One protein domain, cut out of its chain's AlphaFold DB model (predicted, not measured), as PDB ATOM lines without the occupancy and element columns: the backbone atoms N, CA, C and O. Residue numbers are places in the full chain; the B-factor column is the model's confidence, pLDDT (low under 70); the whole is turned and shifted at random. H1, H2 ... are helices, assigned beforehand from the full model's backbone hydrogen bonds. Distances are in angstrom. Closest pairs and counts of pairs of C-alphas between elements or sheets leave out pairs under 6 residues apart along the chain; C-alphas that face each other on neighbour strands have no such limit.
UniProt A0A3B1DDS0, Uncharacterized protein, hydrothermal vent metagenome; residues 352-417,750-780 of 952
ATOM      1  N   ASP A 352      33.724 -31.433  13.138       43.09
ATOM      2  CA  ASP A 352      32.289 -31.465  13.463       43.09
ATOM      3  C   ASP A 352      32.020 -31.697  14.964       43.09
ATOM      4  O   ASP A 352      30.992 -31.259  15.474       43.09
ATOM      5  N   ILE A 353      32.956 -32.316  15.702       49.91
ATOM      6  CA  ILE A 353      32.775 -32.698  17.123       49.91
ATOM      7  C   ILE A 353      33.177 -31.574  18.094       49.91
ATOM      8  O   ILE A 353      32.510 -31.370  19.106       49.91
ATOM      9  N   SER A 354      34.219 -30.787  17.784       45.12
ATOM     10  CA  SER A 354      34.663 -29.646  18.616       45.12
ATOM     11  C   SER A 354      33.636 -28.508  18.709       45.12
ATOM     12  O   SER A 354      33.806 -27.565  19.480       45.12
ATOM     13  N   SER A 355      32.599 -28.589  17.876       42.88
ATOM     14  CA  SER A 355      31.600 -27.556  17.618       42.88
ATOM     15  C   SER A 355      30.228 -27.899  18.205       42.88
ATOM     16  O   SER A 355      29.299 -27.104  18.061       42.88
ATOM     17  N   ILE A 356      30.069 -29.077  18.826       49.91
ATOM     18  CA  ILE A 356      28.782 -29.514  19.372       49.91
ATOM     19  C   ILE A 356      28.443 -28.617  20.573       49.91
ATOM     20  O   ILE A 356      29.211 -28.579  21.540       49.91
ATOM     21  N   PRO A 357      27.318 -27.879  20.545       52.62
ATOM     22  CA  PRO A 357      26.872 -27.140  21.709       52.62
ATOM     23  C   PRO A 357      26.531 -28.150  22.802       52.62
ATOM     24  O   PRO A 357      25.615 -28.955  22.656       52.62
ATOM     25  N   ILE A 358      27.293 -28.113  23.889       60.28
ATOM     26  CA  ILE A 358      27.013 -28.890  25.089       60.28
ATOM     27  C   ILE A 358      25.705 -28.352  25.683       60.28
ATOM     28  O   ILE A 358      25.653 -27.215  26.160       60.28
ATOM     29  N   THR A 359      24.637 -29.142  25.610       62.62
ATOM     30  CA  THR A 359      23.310 -28.803  26.133       62.62
ATOM     31  C   THR A 359      22.996 -29.609  27.394       62.62
ATOM     32  O   THR A 359      23.734 -30.505  27.810       62.62
ATOM     33  N   ALA A 360      21.857 -29.307  28.022       59.34
ATOM     34  CA  ALA A 360      21.353 -30.069  29.163       59.34
ATOM     35  C   ALA A 360      21.045 -31.551  28.832       59.34
ATOM     36  O   ALA A 360      20.946 -32.358  29.757       59.34
ATOM     37  N   GLU A 361      20.975 -31.931  27.556       65.75
ATOM     38  CA  GLU A 361      20.639 -33.288  27.097       65.75
ATOM     39  C   GLU A 361      21.858 -34.099  26.624       65.75
ATOM     40  O   GLU A 361      21.730 -35.296  26.385       65.75
ATOM     41  N   THR A 362      23.037 -33.478  26.502       77.56
ATOM     42  CA  THR A 362      24.258 -34.160  26.043       77.56
ATOM     43  C   THR A 362      24.677 -35.248  27.033       77.56
ATOM     44  O   THR A 362      24.736 -35.002  28.245       77.56
ATOM     45  N   SER A 363      24.975 -36.446  26.522       84.12
ATOM     46  CA  SER A 363      25.393 -37.572  27.363       84.12
ATOM     47  C   SER A 363      26.797 -37.363  27.933       84.12
ATOM     48  O   SER A 363      27.602 -36.570  27.434       84.12
ATOM     49  N   VAL A 364      27.102 -38.078  29.014       86.94
ATOM     50  CA  VAL A 364      28.403 -38.006  29.688       86.94
ATOM     51  C   VAL A 364      29.532 -38.464  28.758       86.94
ATOM     52  O   VAL A 364      30.604 -37.855  28.728       86.94
ATOM     53  N   GLU A 365      29.270 -39.497  27.963       88.50
ATOM     54  CA  GLU A 365      30.187 -40.083  26.991       88.50
ATOM     55  C   GLU A 365      30.489 -39.102  25.850       88.50
ATOM     56  O   GLU A 365      31.646 -38.951  25.458       88.50
ATOM     57  N   GLU A 366      29.475 -38.385  25.357       84.75
ATOM     58  CA  GLU A 366      29.623 -37.358  24.316       84.75
ATOM     59  C   GLU A 366      30.470 -36.173  24.792       84.75
ATOM     60  O   GLU A 366      31.335 -35.692  24.056       84.75
ATOM     61  N   ILE A 367      30.275 -35.720  26.035       85.94
ATOM     62  CA  ILE A 367      31.072 -34.631  26.623       85.94
ATOM     63  C   ILE A 367      32.525 -35.076  26.819       85.94
ATOM     64  O   ILE A 367      33.448 -34.317  26.514       85.94
ATOM     65  N   ALA A 368      32.746 -36.307  27.291       88.00
ATOM     66  CA  ALA A 368      34.087 -36.869  27.429       88.00
ATOM     67  C   ALA A 368      34.782 -37.009  26.068       88.00
ATOM     68  O   ALA A 368      35.951 -36.650  25.937       88.00
ATOM     69  N   GLN A 369      34.050 -37.430  25.034       87.50
ATOM     70  CA  GLN A 369      34.554 -37.495  23.667       87.50
ATOM     71  C   GLN A 369      34.930 -36.105  23.135       87.50
ATOM     72  O   GLN A 369      36.014 -35.929  22.572       87.50
ATOM     73  N   ALA A 370      34.080 -35.100  23.350       85.69
ATOM     74  CA  ALA A 370      34.376 -33.722  22.979       85.69
ATOM     75  C   ALA A 370      35.620 -33.194  23.711       85.69
ATOM     76  O   ALA A 370      36.465 -32.557  23.085       85.69
ATOM     77  N   ALA A 371      35.780 -33.489  25.004       88.12
ATOM     78  CA  ALA A 371      36.970 -33.125  25.774       88.12
ATOM     79  C   ALA A 371      38.240 -33.825  25.260       88.12
ATOM     80  O   ALA A 371      39.282 -33.181  25.154       88.12
ATOM     81  N   TYR A 372      38.147 -35.107  24.897       88.69
ATOM     82  CA  TYR A 372      39.279 -35.914  24.434       88.69
ATOM     83  C   TYR A 372      39.867 -35.406  23.111       88.69
ATOM     84  O   TYR A 372      41.085 -35.357  22.948       88.69
ATOM     85  N   TYR A 373      39.010 -34.995  22.171       87.06
ATOM     86  CA  TYR A 373      39.440 -34.506  20.854       87.06
ATOM     87  C   TYR A 373      39.673 -32.987  20.785       87.06
ATOM     88  O   TYR A 373      40.216 -32.500  19.792       87.06
ATOM     89  N   SER A 374      39.285 -32.232  21.816       85.50
ATOM     90  CA  SER A 374      39.486 -30.778  21.876       85.50
ATOM     91  C   SER A 374      40.835 -30.406  22.495       85.50
ATOM     92  O   SER A 374      41.418 -31.165  23.262       85.50
ATOM     93  N   ASN A 375      41.313 -29.191  22.215       82.69
ATOM     94  CA  ASN A 375      42.536 -28.632  22.802       82.69
ATOM     95  C   ASN A 375      42.297 -27.223  23.364       82.69
ATOM     96  O   ASN A 375      41.364 -26.530  22.954       82.69
ATOM     97  N   GLY A 376      43.165 -26.796  24.288       83.31
ATOM     98  CA  GLY A 376      43.119 -25.465  24.902       83.31
ATOM     99  C   GLY A 376      41.816 -25.198  25.659       83.31
ATOM    100  O   GLY A 376      41.250 -26.096  26.277       83.31
ATOM    101  N   GLU A 377      41.304 -23.972  25.559       83.75
ATOM    102  CA  GLU A 377      40.123 -23.520  26.308       83.75
ATOM    103  C   GLU A 377      38.868 -24.379  26.062       83.75
ATOM    104  O   GLU A 377      38.076 -24.599  26.978       83.75
ATOM    105  N   HIS A 378      38.681 -24.915  24.851       83.00
ATOM    106  CA  HIS A 378      37.544 -25.792  24.549       83.00
ATOM    107  C   HIS A 378      37.593 -27.098  25.344       83.00
ATOM    108  O   HIS A 378      36.564 -27.542  25.852       83.00
ATOM    109  N   ARG A 379      38.787 -27.682  25.505       87.62
ATOM    110  CA  ARG A 379      38.986 -28.859  26.358       87.62
ATOM    111  C   ARG A 379      38.639 -28.528  27.804       87.62
ATOM    112  O   ARG A 379      37.893 -29.272  28.430       87.62
ATOM    113  N   ASP A 380      39.087 -27.379  28.296       88.62
ATOM    114  CA  ASP A 380      38.876 -26.980  29.690       88.62
ATOM    115  C   ASP A 380      37.401 -26.712  29.999       88.62
ATOM    116  O   ASP A 380      36.918 -27.052  31.080       88.62
ATOM    117  N   ARG A 381      36.654 -26.144  29.044       87.38
ATOM    118  CA  ARG A 381      35.199 -25.968  29.164       87.38
ATOM    119  C   ARG A 381      34.483 -27.316  29.204       87.38
ATOM    120  O   ARG A 381      33.623 -27.509  30.060       87.38
ATOM    121  N   SER A 382      34.851 -28.245  28.322       89.12
ATOM    122  CA  SER A 382      34.257 -29.586  28.280       89.12
ATOM    123  C   SER A 382      34.553 -30.381  29.553       89.12
ATOM    124  O   SER A 382      33.637 -30.969  30.121       89.12
ATOM    125  N   VAL A 383      35.790 -30.338  30.064       91.31
ATOM    126  CA  VAL A 383      36.156 -30.978  31.341       91.31
ATOM    127  C   VAL A 383      35.422 -30.323  32.514       91.31
ATOM    128  O   VAL A 383      34.890 -31.033  33.364       91.31
ATOM    129  N   SER A 384      35.307 -28.991  32.550       90.81
ATOM    130  CA  SER A 384      34.522 -28.293  33.580       90.81
ATOM    131  C   SER A 384      33.048 -28.717  33.570       90.81
ATOM    132  O   SER A 384      32.464 -28.997  34.619       90.81
ATOM    133  N   HIS A 385      32.442 -28.852  32.389       89.62
ATOM    134  CA  HIS A 385      31.072 -29.346  32.276       89.62
ATOM    135  C   HIS A 385      30.943 -30.819  32.697       89.62
ATOM    136  O   HIS A 385      29.978 -31.193  33.370       89.62
ATOM    137  N   LEU A 386      31.939 -31.642  32.364       91.69
ATOM    138  CA  LEU A 386      32.011 -33.040  32.778       91.69
ATOM    139  C   LEU A 386      32.079 -33.178  34.304       91.69
ATOM    140  O   LEU A 386      31.392 -34.032  34.857       91.69
ATOM    141  N   ILE A 387      32.820 -32.305  34.997       93.94
ATOM    142  CA  ILE A 387      32.865 -32.264  36.469       93.94
ATOM    143  C   ILE A 387      31.456 -32.085  37.046       93.94
ATOM    144  O   ILE A 387      31.039 -32.875  37.890       93.94
ATOM    145  N   TRP A 388      30.688 -31.107  36.558       92.19
ATOM    146  CA  TRP A 388      29.311 -30.883  37.016       92.19
ATOM    147  C   TRP A 388      28.386 -32.076  36.738       92.19
ATOM    148  O   TRP A 388      27.581 -32.435  37.594       92.19
ATOM    149  N   ARG A 389      28.531 -32.742  35.587       91.06
ATOM    150  CA  ARG A 389      27.781 -33.972  35.276       91.06
ATOM    151  C   ARG A 389      28.124 -35.124  36.212       91.06
ATOM    152  O   ARG A 389      27.221 -35.824  36.662       91.06
ATOM    153  N   MET A 390      29.405 -35.309  36.521       91.88
ATOM    154  CA  MET A 390      29.856 -36.353  37.445       91.88
ATOM    155  C   MET A 390      29.319 -36.124  38.857       91.88
ATOM    156  O   MET A 390      28.894 -37.083  39.496       91.88
ATOM    157  N   LEU A 391      29.268 -34.867  39.316       91.94
ATOM    158  CA  LEU A 391      28.645 -34.503  40.593       91.94
ATOM    159  C   LEU A 391      27.152 -34.861  40.615       91.94
ATOM    160  O   LEU A 391      26.700 -35.535  41.535       91.94
ATOM    161  N   THR A 392      26.400 -34.488  39.576       89.81
ATOM    162  CA  THR A 392      24.960 -34.796  39.469       89.81
ATOM    163  C   THR A 392      24.675 -36.298  39.446       89.81
ATOM    164  O   THR A 392      23.688 -36.741  40.027       89.81
ATOM    165  N   ASN A 393      25.553 -37.091  38.827       87.75
ATOM    166  CA  ASN A 393      25.427 -38.549  38.761       87.75
ATOM    167  C   ASN A 393      25.984 -39.271  40.006       87.75
ATOM    168  O   ASN A 393      26.044 -40.497  40.020       87.75
ATOM    169  N   GLY A 394      26.438 -38.541  41.032       86.38
ATOM    170  CA  GLY A 394      26.990 -39.114  42.266       86.38
ATOM    171  C   GLY A 394      28.399 -39.711  42.139       86.38
ATOM    172  O   GLY A 394      28.916 -40.262  43.111       86.38
ATOM    173  N   ARG A 395      29.060 -39.567  40.983       89.94
ATOM    174  CA  ARG A 395      30.420 -40.070  40.701       89.94
ATOM    175  C   ARG A 395      31.488 -39.085  41.165       89.94
ATOM    176  O   ARG A 395      32.302 -38.573  40.387       89.94
ATOM    177  N   HIS A 396      31.458 -38.766  42.454       91.88
ATOM    178  CA  HIS A 396      32.255 -37.680  43.015       91.88
ATOM    179  C   HIS A 396      33.772 -37.936  42.957       91.88
ATOM    180  O   HIS A 396      34.536 -36.988  42.776       91.88
ATOM    181  N   GLY A 397      34.218 -39.196  43.038       91.44
ATOM    182  CA  GLY A 397      35.639 -39.551  42.930       91.44
ATOM    183  C   GLY A 397      36.245 -39.164  41.576       91.44
ATOM    184  O   GLY A 397      37.308 -38.548  41.509       91.44
ATOM    185  N   ILE A 398      35.528 -39.415  40.476       92.25
ATOM    186  CA  ILE A 398      35.973 -38.987  39.139       92.25
ATOM    187  C   ILE A 398      35.941 -37.467  39.007       92.25
ATOM    188  O   ILE A 398      36.903 -36.884  38.504       92.25
ATOM    189  N   ALA A 399      34.880 -36.816  39.493       94.75
ATOM    190  CA  ALA A 399      34.791 -35.356  39.504       94.75
ATOM    191  C   ALA A 399      35.995 -34.726  40.231       94.75
ATOM    192  O   ALA A 399      36.589 -33.762  39.742       94.75
ATOM    193  N   TYR A 400      36.393 -35.313  41.363       95.44
ATOM    194  CA  TYR A 400      37.546 -34.898  42.157       95.44
ATOM    195  C   TYR A 400      38.852 -34.984  41.358       95.44
ATOM    196  O   TYR A 400      39.606 -34.010  41.302       95.44
ATOM    197  N   HIS A 401      39.113 -36.117  40.699       94.00
ATOM    198  CA  HIS A 401      40.342 -36.290  39.925       94.00
ATOM    199  C   HIS A 401      40.383 -35.426  38.659       94.00
ATOM    200  O   HIS A 401      41.438 -34.866  38.360       94.00
ATOM    201  N   LEU A 402      39.260 -35.242  37.957       94.00
ATOM    202  CA  LEU A 402      39.176 -34.315  36.820       94.00
ATOM    203  C   LEU A 402      39.457 -32.870  37.250       94.00
ATOM    204  O   LEU A 402      40.206 -32.163  36.579       94.00
ATOM    205  N   SER A 403      38.916 -32.449  38.396       94.19
ATOM    206  CA  SER A 403      39.194 -31.127  38.955       94.19
ATOM    207  C   SER A 403      40.673 -30.952  39.316       94.19
ATOM    208  O   SER A 403      41.288 -29.978  38.887       94.19
ATOM    209  N   ARG A 404      41.298 -31.942  39.978       92.75
ATOM    210  CA  ARG A 404      42.755 -31.930  40.237       92.75
ATOM    211  C   ARG A 404      43.578 -31.805  38.957       92.75
ATOM    212  O   ARG A 404      44.635 -31.181  38.982       92.75
ATOM    213  N   CYS A 405      43.123 -32.408  37.857       91.50
ATOM    214  CA  CYS A 405      43.816 -32.301  36.576       91.50
ATOM    215  C   CYS A 405      43.765 -30.882  36.008       91.50
ATOM    216  O   CYS A 405      44.765 -30.410  35.464       91.50
ATOM    217  N   LEU A 406      42.634 -30.190  36.171       90.56
ATOM    218  CA  LEU A 406      42.530 -28.782  35.807       90.56
ATOM    219  C   LEU A 406      43.433 -27.926  36.697       90.56
ATOM    220  O   LEU A 406      44.276 -27.234  36.146       90.56
ATOM    221  N   GLU A 407      43.359 -28.035  38.029       90.69
ATOM    222  CA  GLU A 407      44.104 -27.189  38.994       90.69
ATOM    223  C   GLU A 407      45.614 -27.079  38.743       90.69
ATOM    224  O   GLU A 407      46.225 -26.076  39.100       90.69
ATOM    225  N   GLN A 408      46.231 -28.093  38.136       86.75
ATOM    226  CA  GLN A 408      47.673 -28.106  37.875       86.75
ATOM    227  C   GLN A 408      48.100 -27.417  36.572       86.75
ATOM    228  O   GLN A 408      49.289 -27.394  36.241       86.75
ATOM    229  N   ARG A 409      47.162 -26.856  35.810       84.56
ATOM    230  CA  ARG A 409      47.460 -26.123  34.576       84.56
ATOM    231  C   ARG A 409      47.800 -24.665  34.892       84.56
ATOM    232  O   ARG A 409      47.108 -24.001  35.651       84.56
ATOM    233  N   VAL A 410      48.870 -24.165  34.272       71.06
ATOM    234  CA  VAL A 410      49.421 -22.819  34.531       71.06
ATOM    235  C   VAL A 410      48.515 -21.699  33.994       71.06
ATOM    236  O   VAL A 410      48.466 -20.621  34.577       71.06
ATOM    237  N   GLU A 411      47.773 -21.952  32.912       72.31
ATOM    238  CA  GLU A 411      46.908 -20.969  32.246       72.31
ATOM    239  C   GLU A 411      45.502 -21.549  32.050       72.31
ATOM    240  O   GLU A 411      45.194 -22.128  31.010       72.31
ATOM    241  N   ILE A 412      44.645 -21.421  33.065       76.62
ATOM    242  CA  ILE A 412      43.236 -21.822  32.974       76.62
ATOM    243  C   ILE A 412      42.377 -20.567  32.885       76.62
ATOM    244  O   ILE A 412      42.329 -19.768  33.817       76.62
ATOM    245  N   SER A 413      41.670 -20.405  31.768       71.38
ATOM    246  CA  SER A 413      40.693 -19.325  31.586       71.38
ATOM    247  C   SER A 413      39.273 -19.727  31.997       71.38
ATOM    248  O   SER A 413      38.411 -18.867  32.199       71.38
ATOM    249  N   THR A 414      39.006 -21.026  32.131       79.38
ATOM    250  CA  THR A 414      37.679 -21.558  32.442       79.38
ATOM    251  C   THR A 414      37.485 -21.731  33.943       79.38
ATOM    252  O   THR A 414      38.384 -22.105  34.687       79.38
ATOM    253  N   ARG A 415      36.268 -21.466  34.418       85.06
ATOM    254  CA  ARG A 415      35.916 -21.721  35.818       85.06
ATOM    255  C   ARG A 415      35.520 -23.183  35.975       85.06
ATOM    256  O   ARG A 415      34.808 -23.722  35.126       85.06
ATOM    257  N   PHE A 416      35.960 -23.806  37.056       88.94
ATOM    258  CA  PHE A 416      35.654 -25.191  37.405       88.94
ATOM    259  C   PHE A 416      35.563 -25.325  38.929       88.94
ATOM    260  O   PHE A 416      36.008 -24.444  39.667       88.94
ATOM    261  N   VAL A 417      34.903 -26.382  39.405       90.44
ATOM    262  CA  VAL A 417      34.703 -26.601  40.846       90.44
ATOM    263  C   VAL A 417      36.019 -27.090  41.455       90.44
ATOM    264  O   VAL A 417      36.508 -28.116  40.982       90.44
ATOM    265  N   PRO A 750      41.695 -50.834  34.228       82.06
ATOM    266  CA  PRO A 750      42.705 -51.856  34.476       82.06
ATOM    267  C   PRO A 750      44.133 -51.436  34.109       82.06
ATOM    268  O   PRO A 750      45.073 -52.088  34.558       82.06
ATOM    269  N   THR A 751      44.317 -50.383  33.307       81.50
ATOM    270  CA  THR A 751      45.646 -49.912  32.886       81.50
ATOM    271  C   THR A 751      46.216 -48.842  33.811       81.50
ATOM    272  O   THR A 751      47.413 -48.569  33.740       81.50
ATOM    273  N   LEU A 752      45.396 -48.265  34.694       86.56
ATOM    274  CA  LEU A 752      45.814 -47.201  35.599       86.56
ATOM    275  C   LEU A 752      46.524 -47.786  36.841       86.56
ATOM    276  O   LEU A 752      45.879 -48.490  37.639       86.56
ATOM    277  N   PRO A 753      47.830 -47.509  37.031       84.25
ATOM    278  CA  PRO A 753      48.581 -47.970  38.192       84.25
ATOM    279  C   PRO A 753      48.251 -47.128  39.428       84.25
ATOM    280  O   PRO A 753      48.133 -45.905  39.353       84.25
ATOM    281  N   MET A 754      48.153 -47.787  40.582       86.31
ATOM    282  CA  MET A 754      47.699 -47.181  41.838       86.31
ATOM    283  C   MET A 754      48.714 -47.447  42.955       86.31
ATOM    284  O   MET A 754      49.107 -48.595  43.165       86.31
ATOM    285  N   ASN A 755      49.107 -46.420  43.703       85.44
ATOM    286  CA  ASN A 755      50.020 -46.550  44.844       85.44
ATOM    287  C   ASN A 755      49.317 -47.123  46.095       85.44
ATOM    288  O   ASN A 755      48.120 -47.397  46.065       85.44
ATOM    289  N   GLU A 756      50.054 -47.303  47.195       81.31
ATOM    290  CA  GLU A 756      49.545 -47.858  48.466       81.31
ATOM    291  C   GLU A 756      48.369 -47.063  49.065       81.31
ATOM    292  O   GLU A 756      47.476 -47.649  49.674       81.31
ATOM    293  N   ASN A 757      48.308 -45.750  48.818       81.50
ATOM    294  CA  ASN A 757      47.210 -44.873  49.240       81.50
ATOM    295  C   ASN A 757      46.018 -44.890  48.270       81.50
ATOM    296  O   ASN A 757      45.099 -44.085  48.411       81.50
ATOM    297  N   TRP A 758      46.034 -45.793  47.286       86.56
ATOM    298  CA  TRP A 758      45.074 -45.865  46.190       86.56
ATOM    299  C   TRP A 758      45.073 -44.607  45.313       86.56
ATOM    300  O   TRP A 758      44.107 -44.351  44.614       86.56
ATOM    301  N   GLU A 759      46.139 -43.814  45.296       87.25
ATOM    302  CA  GLU A 759      46.247 -42.696  44.359       87.25
ATOM    303  C   GLU A 759      46.892 -43.144  43.037       87.25
ATOM    304  O   GLU A 759      47.760 -44.027  43.032       87.25
ATOM    305  N   PRO A 760      46.512 -42.529  41.904       88.31
ATOM    306  CA  PRO A 760      47.097 -42.848  40.609       88.31
ATOM    307  C   PRO A 760      48.583 -42.472  40.561       88.31
ATOM    308  O   PRO A 760      48.965 -41.345  40.875       88.31
ATOM    309  N   ASN A 761      49.427 -43.406  40.118       87.12
ATOM    310  CA  ASN A 761      50.872 -43.208  39.970       87.12
ATOM    311  C   ASN A 761      51.247 -42.891  38.511       87.12
ATOM    312  O   ASN A 761      52.021 -43.610  37.878       87.12
ATOM    313  N   VAL A 762      50.640 -41.843  37.952       87.12
ATOM    314  CA  VAL A 762      50.877 -41.366  36.579       87.12
ATOM    315  C   VAL A 762      50.968 -39.841  36.551       87.12
ATOM    316  O   VAL A 762      50.572 -39.164  37.499       87.12
ATOM    317  N   SER A 763      51.487 -39.281  35.454       87.94
ATOM    318  CA  SER A 763      51.435 -37.833  35.251       87.94
ATOM    319  C   SER A 763      49.982 -37.355  35.145       87.94
ATOM    320  O   SER A 763      49.105 -38.089  34.696       87.94
ATOM    321  N   ILE A 764      49.724 -36.101  35.514       85.94
ATOM    322  CA  ILE A 764      48.367 -35.534  35.506       85.94
ATOM    323  C   ILE A 764      47.752 -35.542  34.100       85.94
ATOM    324  O   ILE A 764      46.569 -35.816  33.940       85.94
ATOM    325  N   GLN A 765      48.565 -35.297  33.070       85.56
ATOM    326  CA  GLN A 765      48.111 -35.339  31.679       85.56
ATOM    327  C   GLN A 765      47.690 -36.753  31.262       85.56
ATOM    328  O   GLN A 765      46.676 -36.910  30.588       85.56
ATOM    329  N   ALA A 766      48.447 -37.773  31.681       87.06
ATOM    330  CA  ALA A 766      48.083 -39.163  31.440       87.06
ATOM    331  C   ALA A 766      46.816 -39.543  32.218       87.06
ATOM    332  O   ALA A 766      45.917 -40.135  31.635       87.06
ATOM    333  N   LEU A 767      46.703 -39.116  33.483       90.31
ATOM    334  CA  LEU A 767      45.513 -39.342  34.304       90.31
ATOM    335  C   LEU A 767      44.255 -38.770  33.648       90.31
ATOM    336  O   LEU A 767      43.248 -39.460  33.567       90.31
ATOM    337  N   GLU A 768      44.295 -37.526  33.170       90.69
ATOM    338  CA  GLU A 768      43.138 -36.912  32.517       90.69
ATOM    339  C   GLU A 768      42.720 -37.691  31.267       90.69
ATOM    340  O   GLU A 768      41.539 -37.978  31.090       90.69
ATOM    341  N   THR A 769      43.679 -38.071  30.422       89.69
ATOM    342  CA  THR A 769      43.411 -38.885  29.230       89.69
ATOM    343  C   THR A 769      42.811 -40.242  29.607       89.69
ATOM    344  O   THR A 769      41.791 -40.622  29.039       89.69
ATOM    345  N   ASP A 770      43.372 -40.930  30.602       88.44
ATOM    346  CA  ASP A 770      42.886 -42.235  31.065       88.44
ATOM    347  C   ASP A 770      41.483 -42.137  31.703       88.44
ATOM    348  O   ASP A 770      40.674 -43.061  31.580       88.44
ATOM    349  N   LEU A 771      41.158 -41.019  32.365       90.88
ATOM    350  CA  LEU A 771      39.817 -40.738  32.890       90.88
ATOM    351  C   LEU A 771      38.813 -40.473  31.769       90.88
ATOM    352  O   LEU A 771      37.699 -40.992  31.816       90.88
ATOM    353  N   LEU A 772      39.189 -39.690  30.756       90.69
ATOM    354  CA  LEU A 772      38.334 -39.436  29.597       90.69
ATOM    355  C   LEU A 772      38.071 -40.729  28.816       90.69
ATOM    356  O   LEU A 772      36.919 -40.998  28.485       90.69
ATOM    357  N   GLU A 773      39.091 -41.566  28.601       87.75
ATOM    358  CA  GLU A 773      38.933 -42.895  27.992       87.75
ATOM    359  C   GLU A 773      37.999 -43.791  28.823       87.75
ATOM    360  O   GLU A 773      37.097 -44.422  28.267       87.75
ATOM    361  N   LEU A 774      38.159 -43.815  30.153       86.50
ATOM    362  CA  LEU A 774      37.280 -44.569  31.054       86.50
ATOM    363  C   LEU A 774      35.818 -44.131  30.909       86.50
ATOM    364  O   LEU A 774      34.927 -44.975  30.872       86.50
ATOM    365  N   ILE A 775      35.568 -42.823  30.822       88.00
ATOM    366  CA  ILE A 775      34.216 -42.272  30.703       88.00
ATOM    367  C   ILE A 775      33.631 -42.555  29.313       88.00
ATOM    368  O   ILE A 775      32.485 -42.981  29.215       88.00
ATOM    369  N   MET A 776      34.412 -42.388  28.242       85.88
ATOM    370  CA  MET A 776      33.978 -42.650  26.861       85.88
ATOM    371  C   MET A 776      33.594 -44.113  26.617       85.88
ATOM    372  O   MET A 776      32.691 -44.398  25.830       85.88
ATOM    373  N   ASN A 777      34.289 -45.049  27.266       79.25
ATOM    374  CA  ASN A 777      34.066 -46.482  27.085       79.25
ATOM    375  C   ASN A 777      32.840 -47.019  27.858       79.25
ATOM    376  O   ASN A 777      32.447 -48.176  27.644       79.25
ATOM    377  N   GLY A 778      32.211 -46.170  28.680       73.44
ATOM    378  CA  GLY A 778      31.019 -46.460  29.474       73.44
ATOM    379  C   GLY A 778      31.315 -47.152  30.807       73.44
ATOM    380  O   GLY A 778      32.464 -47.340  31.211       73.44
ATOM    381  N   GLU A 779      30.257 -47.539  31.522       67.81
ATOM    382  CA  GLU A 779      30.389 -48.231  32.805       67.81
ATOM    383  C   GLU A 779      30.927 -49.658  32.626       67.81
ATOM    384  O   GLU A 779      30.271 -50.531  32.055       67.81
ATOM    385  N   PHE A 780      32.129 -49.901  33.148       73.06
ATOM    386  CA  PHE A 780      32.656 -51.249  33.334       73.06
ATOM    387  C   PHE A 780      32.144 -51.834  34.643       73.06
ATOM    388  O   PHE A 780      32.178 -51.165  35.683       73.06
TER     389      PHE A 780
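AT A GLANCE: This is residues 352 to 417 and 750 to 780 of the 952 residues of an uncharacterized protein of hydrothermal vent metagenome (UniProt A0A3B1DDS0). Four helices stand side by side as an up-and-down bundle, each running against the one before it, in a ring H1, H2, H3, H4 in which H4 closes back on H1. Two loop stretches with no named element, residues 352 to 363 and residues 750 to 763, lie on opposite sides of the bundle, and the longest axis runs across the helices from one to the other; residues 408 to 417 fold back from the end of H3. The printed part has 97 residues with four named helices, in the order H1, H2, H3, H4, and no named strand; the class is all helix. It is compact, with a radius of gyration of the C-alphas of 13.0 A, and its C-alphas span 41 by 32 by 23 A.

HOW THE PARTS SIT: H1, residues 364 to 373, touches H2, residues 377 to 392, at a shallow tilt of 21 degrees, opposite ways; their closest C-alphas, those of Ala 371 and Arg 379, are 4.8 A apart. The two form a helical hairpin over a tight link. H2 and H3, residues 396 to 407, form a second helical hairpin over a tight link and touch at a shallow tilt of 23 degrees, opposite ways, with the closest C-alphas, those of Ile 387 and Ala 399, 4.7 A apart. H4, residues 764 to 776, touches H3 at a steep tilt of 40 degrees, opposite ways, closest at the C-alphas of Cys 405 and Ile 764, 5.7 A apart. H4 also touches H1 at a steep tilt of 43 degrees, opposite ways, closest at the C-alphas of Glu 365 and Met 776, 4.6 A apart. H2 and H4 are near each other, with 5 pairs of C-alphas within 10 A, while H1 and H3 are apart. In H1, H2, H3 and H4 every O i to N i+4 pair is within hydrogen-bond range.

IN THESE COORDINATES: H1 begins at C-alpha 364, at (28.403, -38.006, 29.688), and measures 14.6 A from first to last C-alpha. H2, the longest helix with 16 residues, measures 23.0 A and ends at C-alpha 392, at (24.960, -34.796, 39.469). H3 measures 16.3 A. H4 measures 18.2 A and ends at C-alpha 776, at (33.978, -42.650, 26.861).

THE WHOLE: The two C-alphas farthest apart, those of Asp 352 and Glu 756, are 42.3 A apart. Residues 418 to 749 are not printed; C-alphas 417 and 750 are 27.2 A apart across this cut, which lies in the link from H3 to H4. The mean pLDDT of the printed part is 83.2, and residues 352 to 361 and residue 779 are under 70.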